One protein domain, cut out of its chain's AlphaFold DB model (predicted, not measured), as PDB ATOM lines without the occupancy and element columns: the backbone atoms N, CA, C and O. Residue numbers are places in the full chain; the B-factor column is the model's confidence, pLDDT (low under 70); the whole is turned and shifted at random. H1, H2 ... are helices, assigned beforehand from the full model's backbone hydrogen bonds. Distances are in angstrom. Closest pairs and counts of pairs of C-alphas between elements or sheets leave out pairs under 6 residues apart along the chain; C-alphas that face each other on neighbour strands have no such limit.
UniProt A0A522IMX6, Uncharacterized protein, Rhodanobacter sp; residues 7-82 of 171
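This is residues 7 to 82 of the 171 residues of an uncharacterized protein of Rhodanobacter sp (UniProt A0A522IMX6). The longest helix, H3, crosses one side of a helical hairpin, H1 and H2; residues 41 to 46 stick out, and a long loop, residues 45 to 58, leads back to H3. The printed part has 76 residues with three named helices, H1, H2, H3 in chain order, and no named strand: all helix. It is compact, radius of gyration of the C-alphas 12.9 A, spanning 37 by 30 by 24 A.

H3, residues 59 to 77, touches H1, residues 12 to 21, at a steep tilt of 54 degrees, opposite ways; closest C-alphas Asp 17 and Ala 73, 4.8 A. With residues 62 to 69 alone, H3 touches residues 30 to 35 of H2, residues 27 to 44, the same way at a steep tilt of 69 degrees, only just short of perpendicular; closest C-alphas Ala 34 and Ile 66, 5.7 A. H1 touches residues 30 to 33 of H2 at a shallow tilt of 31 degrees, opposite ways, a hairpin; closest C-alphas Phe 20 and Ala 30, 6.3 A. Helix packing is only just mostly crossed, 1 of 3 touching pairs being shallow. In H1, H2 and H3 every O i to N i+4 pair is within hydrogen-bond range.

H3 measures 26.7 A, ending at C-alpha 77 (300.945, 65.747, 5.760); H2 25.7 A; H1 14.2 A, from C-alpha 12 (299.705, 72.549, 11.527).

The printed part has no cut. The link H2 to H3 is long, 14 residues; pLDDT is under 70 at residues 47 to 54.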
ATOM      1  N   ARG A   7     301.466  81.519  12.055       93.50
ATOM      2  CA  ARG A   7     301.471  81.309  10.593       93.50
ATOM      3  C   ARG A   7     301.165  79.866  10.163       93.50
ATOM      4  O   ARG A   7     300.736  79.651   9.038       93.50
ATOM      5  N   TRP A   8     301.362  78.893  11.053       91.56
ATOM      6  CA  TRP A   8     301.130  77.471  10.798       91.56
ATOM      7  C   TRP A   8     299.779  76.965  11.308       91.56
ATOM      8  O   TRP A   8     299.477  75.792  11.137       91.56
ATOM      9  N   HIS A   9     298.926  77.801  11.916       89.00
ATOM     10  CA  HIS A   9     297.654  77.326  12.492       89.00
ATOM     11  C   HIS A   9     296.705  76.708  11.453       89.00
ATOM     12  O   HIS A   9     295.941  75.811  11.792       89.00
ATOM     13  N   ARG A  10     296.792  77.122  10.181       90.69
ATOM     14  CA  ARG A  10     296.019  76.538   9.063       90.69
ATOM     15  C   ARG A  10     296.709  75.355   8.368       90.69
ATOM     16  O   ARG A  10     296.115  74.725   7.504       90.69
ATOM     17  N   SER A  11     297.951  75.057   8.734       93.31
ATOM     18  CA  SER A  11     298.808  74.039   8.111       93.31
ATOM     19  C   SER A  11     299.633  73.295   9.166       93.31
ATOM     20  O   SER A  11     300.789  72.931   8.948       93.31
ATOM     21  N   VAL A  12     299.020  73.065  10.334       93.56
ATOM     22  CA  VAL A  12     299.705  72.549  11.527       93.56
ATOM     23  C   VAL A  12     300.359  71.198  11.266       93.56
ATOM     24  O   VAL A  12     301.481  70.969  11.693       93.56
ATOM     25  N   ILE A  13     299.704  70.334  10.490       93.94
ATOM     26  CA  ILE A  13     300.213  69.005  10.147       93.94
ATOM     27  C   ILE A  13     301.494  69.100   9.310       93.94
ATOM     28  O   ILE A  13     302.464  68.402   9.590       93.94
ATOM     29  N   THR A  14     301.537  70.003   8.327       94.81
ATOM     30  CA  THR A  14     302.744  70.255   7.525       94.81
ATOM     31  C   THR A  14     303.884  70.784   8.391       94.81
ATOM     32  O   THR A  14     305.041  70.426   8.184       94.81
ATOM     33  N   TRP A  15     303.571  71.634   9.369       94.25
ATOM     34  CA  TRP A  15     304.565  72.119  10.322       94.25
ATOM     35  C   TRP A  15     305.099  71.004  11.224       94.25
ATOM     36  O   TRP A  15     306.311  70.907  11.397       94.25
ATOM     37  N   LEU A  16     304.219  70.146  11.751       94.69
ATOM     38  CA  LEU A  16     304.605  68.992  12.565       94.69
ATOM     39  C   LEU A  16     305.514  68.040  11.784       94.69
ATOM     40  O   LEU A  16     306.550  67.651  12.308       94.69
ATOM     41  N   ASP A  17     305.179  67.725  10.528       95.94
ATOM     42  CA  ASP A  17     306.009  66.867   9.667       95.94
ATOM     43  C   ASP A  17     307.423  67.438   9.517       95.94
ATOM     44  O   ASP A  17     308.405  66.736   9.733       95.94
ATOM     45  N   ARG A  18     307.544  68.748   9.265       92.69
ATOM     46  CA  ARG A  18     308.850  69.424   9.201       92.69
ATOM     47  C   ARG A  18     309.586  69.409  10.538       92.69
ATOM     48  O   ARG A  18     310.798  69.242  10.551       92.69
ATOM     49  N   CYS A  19     308.883  69.590  11.654       91.81
ATOM     50  CA  CYS A  19     309.492  69.531  12.982       91.81
ATOM     51  C   CYS A  19     309.990  68.132  13.352       91.81
ATOM     52  O   CYS A  19     310.966  68.030  14.084       91.81
ATOM     53  N   PHE A  20     309.347  67.075  12.857       94.31
ATOM     54  CA  PHE A  20     309.751  65.692  13.115       94.31
ATOM     55  C   PHE A  20     310.626  65.078  12.010       94.31
ATOM     56  O   PHE A  20     311.029  63.921  12.135       94.31
ATOM     57  N   ALA A  21     310.923  65.815  10.936       89.81
ATOM     58  CA  ALA A  21     311.811  65.355   9.870       89.81
ATOM     59  C   ALA A  21     313.274  65.265  10.336       89.81
ATOM     60  O   ALA A  21     313.977  64.347   9.926       89.81
ATOM     61  N   ASP A  22     313.689  66.170  11.226       84.25
ATOM     62  CA  ASP A  22     315.051  66.255  11.756       84.25
ATOM     63  C   ASP A  22     315.040  66.230  13.293       84.25
ATOM     64  O   ASP A  22     315.237  67.233  13.978       84.25
ATOM     65  N   VAL A  23     314.683  65.067  13.846       85.88
ATOM     66  CA  VAL A  23     314.597  64.861  15.304       85.88
ATOM     67  C   VAL A  23     315.977  64.893  15.957       85.88
ATOM     68  O   VAL A  23     316.087  65.317  17.107       85.88
ATOM     69  N   ASP A  24     317.007  64.430  15.251       84.00
ATOM     70  CA  ASP A  24     318.347  64.265  15.813       84.00
ATOM     71  C   ASP A  24     319.074  65.609  15.958       84.00
ATOM     72  O   ASP A  24     319.861  65.766  16.890       84.00
ATOM     73  N   ALA A  25     318.737  66.610  15.136       85.75
ATOM     74  CA  ALA A  25     319.251  67.969  15.296       85.75
ATOM     75  C   ALA A  25     318.723  68.699  16.548       85.75
ATOM     76  O   ALA A  25     319.426  69.548  17.092       85.75
ATOM     77  N   ASP A  26     317.498  68.410  17.014       88.50
ATOM     78  CA  ASP A  26     316.906  69.067  18.194       88.50
ATOM     79  C   ASP A  26     315.838  68.188  18.873       88.50
ATOM     80  O   ASP A  26     314.616  68.369  18.743       88.50
ATOM     81  N   ARG A  27     316.320  67.202  19.635       90.75
ATOM     82  CA  ARG A  27     315.467  66.218  20.316       90.75
ATOM     83  C   ARG A  27     314.587  66.842  21.397       90.75
ATOM     84  O   ARG A  27     313.455  66.397  21.602       90.75
ATOM     85  N   GLU A  28     315.072  67.874  22.084       90.38
ATOM     86  CA  GLU A  28     314.293  68.567  23.111       90.38
ATOM     87  C   GLU A  28     313.100  69.303  22.506       90.38
ATOM     88  O   GLU A  28     311.980  69.218  23.020       90.38
ATOM     89  N   ARG A  29     313.303  69.997  21.381       90.44
ATOM     90  CA  ARG A  29     312.202  70.607  20.637       90.44
ATOM     91  C   ARG A  29     311.228  69.558  20.137       90.44
ATOM     92  O   ARG A  29     310.025  69.765  20.298       90.44
ATOM     93  N   ALA A  30     311.710  68.448  19.576       92.56
ATOM     94  CA  ALA A  30     310.845  67.355  19.142       92.56
ATOM     95  C   ALA A  30     309.962  66.852  20.298       92.56
ATOM     96  O   ALA A  30     308.752  66.702  20.124       92.56
ATOM     97  N   LEU A  31     310.525  66.687  21.502       92.94
ATOM     98  CA  LEU A  31     309.763  66.301  22.690       92.94
ATOM     99  C   LEU A  31     308.732  67.364  23.099       92.94
ATOM    100  O   LEU A  31     307.569  67.028  23.324       92.94
ATOM    101  N   ARG A  32     309.118  68.647  23.163       91.56
ATOM    102  CA  ARG A  32     308.188  69.744  23.497       91.56
ATOM    103  C   ARG A  32     307.011  69.810  22.524       91.56
ATOM    104  O   ARG A  32     305.871  69.997  22.946       91.56
ATOM    105  N   VAL A  33     307.275  69.639  21.227       92.81
ATOM    106  CA  VAL A  33     306.244  69.610  20.179       92.81
ATOM    107  C   VAL A  33     305.351  68.378  20.325       92.81
ATOM    108  O   VAL A  33     304.130  68.512  20.279       92.81
ATOM    109  N   ALA A  34     305.936  67.201  20.556       93.75
ATOM    110  CA  ALA A  34     305.208  65.952  20.759       93.75
ATOM    111  C   ALA A  34     304.252  66.020  21.963       93.75
ATOM    112  O   ALA A  34     303.084  65.659  21.835       93.75
ATOM    113  N   LEU A  35     304.710  66.550  23.102       91.94
ATOM    114  CA  LEU A  35     303.877  66.755  24.294       91.94
ATOM    115  C   LEU A  35     302.747  67.761  24.037       91.94
ATOM    116  O   LEU A  35     301.601  67.526  24.419       91.94
ATOM    117  N   ALA A  36     303.042  68.870  23.353       89.56
ATOM    118  CA  ALA A  36     302.032  69.874  23.023       89.56
ATOM    119  C   ALA A  36     300.958  69.331  22.066       89.56
ATOM    120  O   ALA A  36     299.781  69.665  22.213       89.56
ATOM    121  N   TRP A  37     301.354  68.506  21.096       91.69
ATOM    122  CA  TRP A  37     300.429  67.859  20.171       91.69
ATOM    123  C   TRP A  37     299.603  66.766  20.859       91.69
ATOM    124  O   TRP A  37     298.390  66.728  20.677       91.69
ATOM    125  N   GLN A  38     300.211  65.966  21.743       91.25
ATOM    126  CA  GLN A  38     299.488  65.004  22.579       91.25
ATOM    127  C   GLN A  38     298.392  65.668  23.409       91.25
ATOM    128  O   GLN A  38     297.255  65.199  23.409       91.25
ATOM    129  N   ALA A  39     298.717  66.771  24.085       86.81
ATOM    130  CA  ALA A  39     297.752  67.511  24.889       86.81
ATOM    131  C   ALA A  39     296.592  68.056  24.038       86.81
ATOM    132  O   ALA A  39     295.445  68.063  24.481       86.81
ATOM    133  N   TYR A  40     296.873  68.484  22.803       86.75
ATOM    134  CA  TYR A  40     295.839  68.910  21.862       86.75
ATOM    135  C   TYR A  40     294.920  67.750  21.448       86.75
ATOM    136  O   TYR A  40     293.702  67.888  21.536       86.75
ATOM    137  N   GLU A  41     295.471  66.598  21.054       87.00
ATOM    138  CA  GLU A  41     294.669  65.416  20.701       87.00
ATOM    139  C   GLU A  41     293.814  64.919  21.871       87.00
ATOM    140  O   GLU A  41     292.643  64.591  21.690       87.00
ATOM    141  N   GLN A  42     294.379  64.893  23.080       84.38
ATOM    142  CA  GLN A  42     293.658  64.514  24.294       84.38
ATOM    143  C   GLN A  42     292.479  65.454  24.559       84.38
ATOM    144  O   GLN A  42     291.369  64.978  24.800       84.38
ATOM    145  N   ALA A  43     292.684  66.767  24.414       83.38
ATOM    146  CA  ALA A  43     291.615  67.747  24.558       83.38
ATOM    147  C   ALA A  43     290.492  67.540  23.523       83.38
ATOM    148  O   ALA A  43     289.318  67.640  23.874       83.38
ATOM    149  N   LEU A  44     290.824  67.194  22.271       83.44
ATOM    150  CA  LEU A  44     289.821  66.825  21.259       83.44
ATOM    151  C   LEU A  44     289.079  65.525  21.605       83.44
ATOM    152  O   LEU A  44     287.912  65.367  21.250       83.44
ATOM    153  N   GLY A  45     289.748  64.598  22.290       74.50
ATOM    154  CA  GLY A  45     289.174  63.346  22.776       74.50
ATOM    155  C   GLY A  45     288.291  63.486  24.021       74.50
ATOM    156  O   GLY A  45     287.759  62.477  24.476       74.50
ATOM    157  N   GLY A  46     288.130  64.695  24.574       70.94
ATOM    158  CA  GLY A  46     287.390  64.938  25.819       70.94
ATOM    159  C   GLY A  46     288.198  64.659  27.092       70.94
ATOM    160  O   GLY A  46     287.673  64.788  28.197       70.94
ATOM    161  N   LEU A  47     289.482  64.315  26.960       64.19
ATOM    162  CA  LEU A  47     290.413  64.221  28.078       64.19
ATOM    163  C   LEU A  47     290.960  65.620  28.352       64.19
ATOM    164  O   LEU A  47     291.919  66.076  27.725       64.19
ATOM    165  N   HIS A  48     290.323  66.329  29.278       57.84
ATOM    166  CA  HIS A  48     290.866  67.592  29.753       57.84
ATOM    167  C   HIS A  48     292.144  67.332  30.560       57.84
ATOM    168  O   HIS A  48     292.163  66.411  31.381       57.84
ATOM    169  N   PRO A  49     293.208  68.131  30.353       55.38
ATOM    170  CA  PRO A  49     294.400  68.022  31.174       55.38
ATOM    171  C   PRO A  49     294.008  68.166  32.643       55.38
ATOM    172  O   PRO A  49     293.283  69.091  33.020       55.38
ATOM    173  N   THR A  50     294.486  67.246  33.476       55.47
ATOM    174  CA  THR A  50     294.423  67.416  34.923       55.47
ATOM    175  C   THR A  50     295.161  68.703  35.298       55.47
ATOM    176  O   THR A  50     296.096  69.135  34.622       55.47
ATOM    177  N   ARG A  51     294.726  69.356  36.380       50.91
ATOM    178  CA  ARG A  51     295.290  70.642  36.833       50.91
ATOM    179  C   ARG A  51     296.787  70.554  37.178       50.91
ATOM    180  O   ARG A  51     297.457  71.581  37.221       50.91
ATOM    181  N   ALA A  52     297.294  69.343  37.420       55.59
ATOM    182  CA  ALA A  52     298.703  69.066  37.652       55.59
ATOM    183  C   ALA A  52     299.413  68.711  36.331       55.59
ATOM    184  O   ALA A  52     298.907  67.868  35.584       55.59
ATOM    185  N   PRO A  53     300.589  69.300  36.042       58.56
ATOM    186  CA  PRO A  53     301.384  68.893  34.893       58.56
ATOM    187  C   PRO A  53     301.771  67.411  35.031       58.56
ATOM    188  O   PRO A  53     302.165  66.988  36.122       58.56
ATOM    189  N   PRO A  54     301.663  66.603  33.962       66.06
ATOM    190  CA  PRO A  54     302.134  65.228  34.007       66.06
ATOM    191  C   PRO A  54     303.635  65.206  34.316       66.06
ATOM    192  O   PRO A  54     304.379  66.087  33.878       66.06
ATOM    193  N   ALA A  55     304.078  64.189  35.059       74.69
ATOM    194  CA  ALA A  55     305.500  63.968  35.300       74.69
ATOM    195  C   ALA A  55     306.258  63.911  33.965       74.69
ATOM    196  O   ALA A  55     305.749  63.371  32.976       74.69
ATOM    197  N   ALA A  56     307.474  64.462  33.944       79.31
ATOM    198  CA  ALA A  56     308.321  64.405  32.762       79.31
ATOM    199  C   ALA A  56     308.490  62.938  32.322       79.31
ATOM    200  O   ALA A  56     308.754  62.074  33.166       79.31
ATOM    201  N   PRO A  57     308.294  62.619  31.030       87.69
ATOM    202  CA  PRO A  57     308.445  61.253  30.561       87.69
ATOM    203  C   PRO A  57     309.899  60.803  30.723       87.69
ATOM    204  O   PRO A  57     310.825  61.557  30.426       87.69
ATOM    205  N   ASP A  58     310.095  59.548  31.128       92.75
ATOM    206  CA  ASP A  58     311.401  58.900  31.020       92.75
ATOM    207  C   ASP A  58     311.876  58.857  29.554       92.75
ATOM    208  O   ASP A  58     311.090  59.017  28.611       92.75
ATOM    209  N   ALA A  59     313.176  58.623  29.347       89.69
ATOM    210  CA  ALA A  59     313.787  58.646  28.017       89.69
ATOM    211  C   ALA A  59     313.094  57.695  27.021       89.69
ATOM    212  O   ALA A  59     312.906  58.042  25.851       89.69
ATOM    213  N   GLY A  60     312.648  56.525  27.490       94.31
ATOM    214  CA  GLY A  60     311.939  55.548  26.668       94.31
ATOM    215  C   GLY A  60     310.546  56.030  26.252       94.31
ATOM    216  O   GLY A  60     310.171  55.915  25.083       94.31
ATOM    217  N   LYS A  61     309.773  56.607  27.179       94.12
ATOM    218  CA  LYS A  61     308.466  57.221  26.889       94.12
ATOM    219  C   LYS A  61     308.609  58.411  25.949       94.12
ATOM    220  O   LYS A  61     307.839  58.505  24.997       94.12
ATOM    221  N   ALA A  62     309.604  59.269  26.171       93.69
ATOM    222  CA  ALA A  62     309.896  60.403  25.302       93.69
ATOM    223  C   ALA A  62     310.197  59.942  23.867       93.69
ATOM    224  O   ALA A  62     309.596  60.443  22.917       93.69
ATOM    225  N   GLN A  63     311.052  58.927  23.705       94.69
ATOM    226  CA  GLN A  63     311.378  58.365  22.394       94.69
ATOM    227  C   GLN A  63     310.151  57.780  21.687       94.69
ATOM    228  O   GLN A  63     309.928  58.076  20.512       94.69
ATOM    229  N   ARG A  64     309.331  56.987  22.391       96.12
ATOM    230  CA  ARG A  64     308.096  56.419  21.824       96.12
ATOM    231  C   ARG A  64     307.101  57.502  21.413       96.12
ATOM    232  O   ARG A  64     306.467  57.376  20.367       96.12
ATOM    233  N   LEU A  65     306.978  58.564  22.208       95.25
ATOM    234  CA  LEU A  65     306.073  59.672  21.919       95.25
ATOM    235  C   LEU A  65     306.498  60.435  20.658       95.25
ATOM    236  O   LEU A  65     305.673  60.671  19.777       95.25
ATOM    237  N   ILE A  66     307.788  60.769  20.543       95.62
ATOM    238  CA  ILE A  66     308.340  61.415  19.345       95.62
ATOM    239  C   ILE A  66     308.152  60.510  18.122       95.62
ATOM    240  O   ILE A  66     307.675  60.972  17.089       95.62
ATOM    241  N   ALA A  67     308.468  59.215  18.238       96.06
ATOM    242  CA  ALA A  67     308.324  58.262  17.140       96.06
ATOM    243  C   ALA A  67     306.868  58.148  16.655       96.06
ATOM    244  O   ALA A  67     306.620  58.231  15.450       96.06
ATOM    245  N   LYS A  68     305.901  58.041  17.581       96.38
ATOM    246  CA  LYS A  68     304.461  58.041  17.268       96.38
ATOM    247  C   LYS A  68     304.092  59.251  16.408       96.38
ATOM    248  O   LYS A  68     303.468  59.095  15.360       96.38
ATOM    249  N   TYR A  69     304.477  60.451  16.841       96.38
ATOM    250  CA  TYR A  69     304.061  61.680  16.171       96.38
ATOM    251  C   TYR A  69     304.833  62.006  14.906       96.38
ATOM    252  O   TYR A  69     304.254  62.589  13.991       96.38
ATOM    253  N   ARG A  70     306.075  61.538  14.790       96.00
ATOM    254  CA  ARG A  70     306.810  61.547  13.526       96.00
ATOM    255  C   ARG A  70     306.065  60.753  12.457       96.00
ATOM    256  O   ARG A  70     305.809  61.282  11.381       96.00
ATOM    257  N   VAL A  71     305.667  59.516  12.765       96.81
ATOM    258  CA  VAL A  71     304.905  58.677  11.827       96.81
ATOM    259  C   VAL A  71     303.554  59.316  11.514       96.81
ATOM    260  O   VAL A  71     303.203  59.474  10.347       96.81
ATOM    261  N   GLN A  72     302.809  59.742  12.535       96.12
ATOM    262  CA  GLN A  72     301.492  60.343  12.330       96.12
ATOM    263  C   GLN A  72     301.561  61.597  11.442       96.12
ATOM    264  O   GLN A  72     300.826  61.692  10.458       96.12
ATOM    265  N   ALA A  73     302.453  62.544  11.752       95.88
ATOM    266  CA  ALA A  73     302.592  63.779  10.986       95.88
ATOM    267  C   ALA A  73     303.029  63.505   9.541       95.88
ATOM    268  O   ALA A  73     302.473  64.102   8.620       95.88
ATOM    269  N   HIS A  74     303.944  62.550   9.340       96.06
ATOM    270  CA  HIS A  74     304.420  62.155   8.018       96.06
ATOM    271  C   HIS A  74     303.294  61.697   7.094       96.06
ATOM    272  O   HIS A  74     303.176  62.190   5.965       96.06
ATOM    273  N   TYR A  75     302.443  60.790   7.583       96.25
ATOM    274  CA  TYR A  75     301.308  60.297   6.812       96.25
ATOM    275  C   TYR A  75     300.259  61.390   6.630       96.25
ATOM    276  O   TYR A  75     299.867  61.666   5.499       96.25
ATOM    277  N   LEU A  76     299.843  62.080   7.697       93.94
ATOM    278  CA  LEU A  76     298.796  63.101   7.598       93.94
ATOM    279  C   LEU A  76     299.186  64.258   6.660       93.94
ATOM    280  O   LEU A  76     298.346  64.716   5.884       93.94
ATOM    281  N   ALA A  77     300.455  64.690   6.654       94.94
ATOM    282  CA  ALA A  77     300.945  65.747   5.760       94.94
ATOM    283  C   ALA A  77     300.853  65.364   4.276       94.94
ATOM    284  O   ALA A  77     300.752  66.234   3.414       94.94
ATOM    285  N   ARG A  78     300.843  64.061   3.983       94.94
ATOM    286  CA  ARG A  78     300.730  63.485   2.637       94.94
ATOM    287  C   ARG A  78     299.339  62.915   2.372       94.94
ATOM    288  O   ARG A  78     299.165  62.130   1.446       94.94
ATOM    289  N   ARG A  79     298.342  63.288   3.188       91.94
ATOM    290  CA  ARG A  79     296.970  62.749   3.135       91.94
ATOM    291  C   ARG A  79     296.951  61.217   3.208       91.94
ATOM    292  O   ARG A  79     296.201  60.561   2.506       91.94
ATOM    293  N   CYS A  80     297.829  60.635   4.011       94.00
ATOM    294  CA  CYS A  80     298.060  59.196   4.114       94.00
ATOM    295  C   CYS A  80     298.371  58.516   2.771       94.00
ATOM    296  O   CYS A  80     298.136  57.321   2.643       94.00
ATOM    297  N   PHE A  81     298.859  59.265   1.772       94.94
ATOM    298  CA  PHE A  81     299.040  58.806   0.388       94.94
ATOM    299  C   PHE A  81     297.734  58.355  -0.287       94.94
ATOM    300  O   PHE A  81     297.747  57.731  -1.345       94.94
ATOM    301  N   LEU A  82     296.596  58.702   0.319       89.00
ATOM    302  CA  LEU A  82     295.260  58.324  -0.102       89.00
ATOM    303  C   LEU A  82     294.401  59.580  -0.269       89.00
ATOM    304  O   LEU A  82     294.263  60.434   0.603       89.00
TER     305      LEU A  82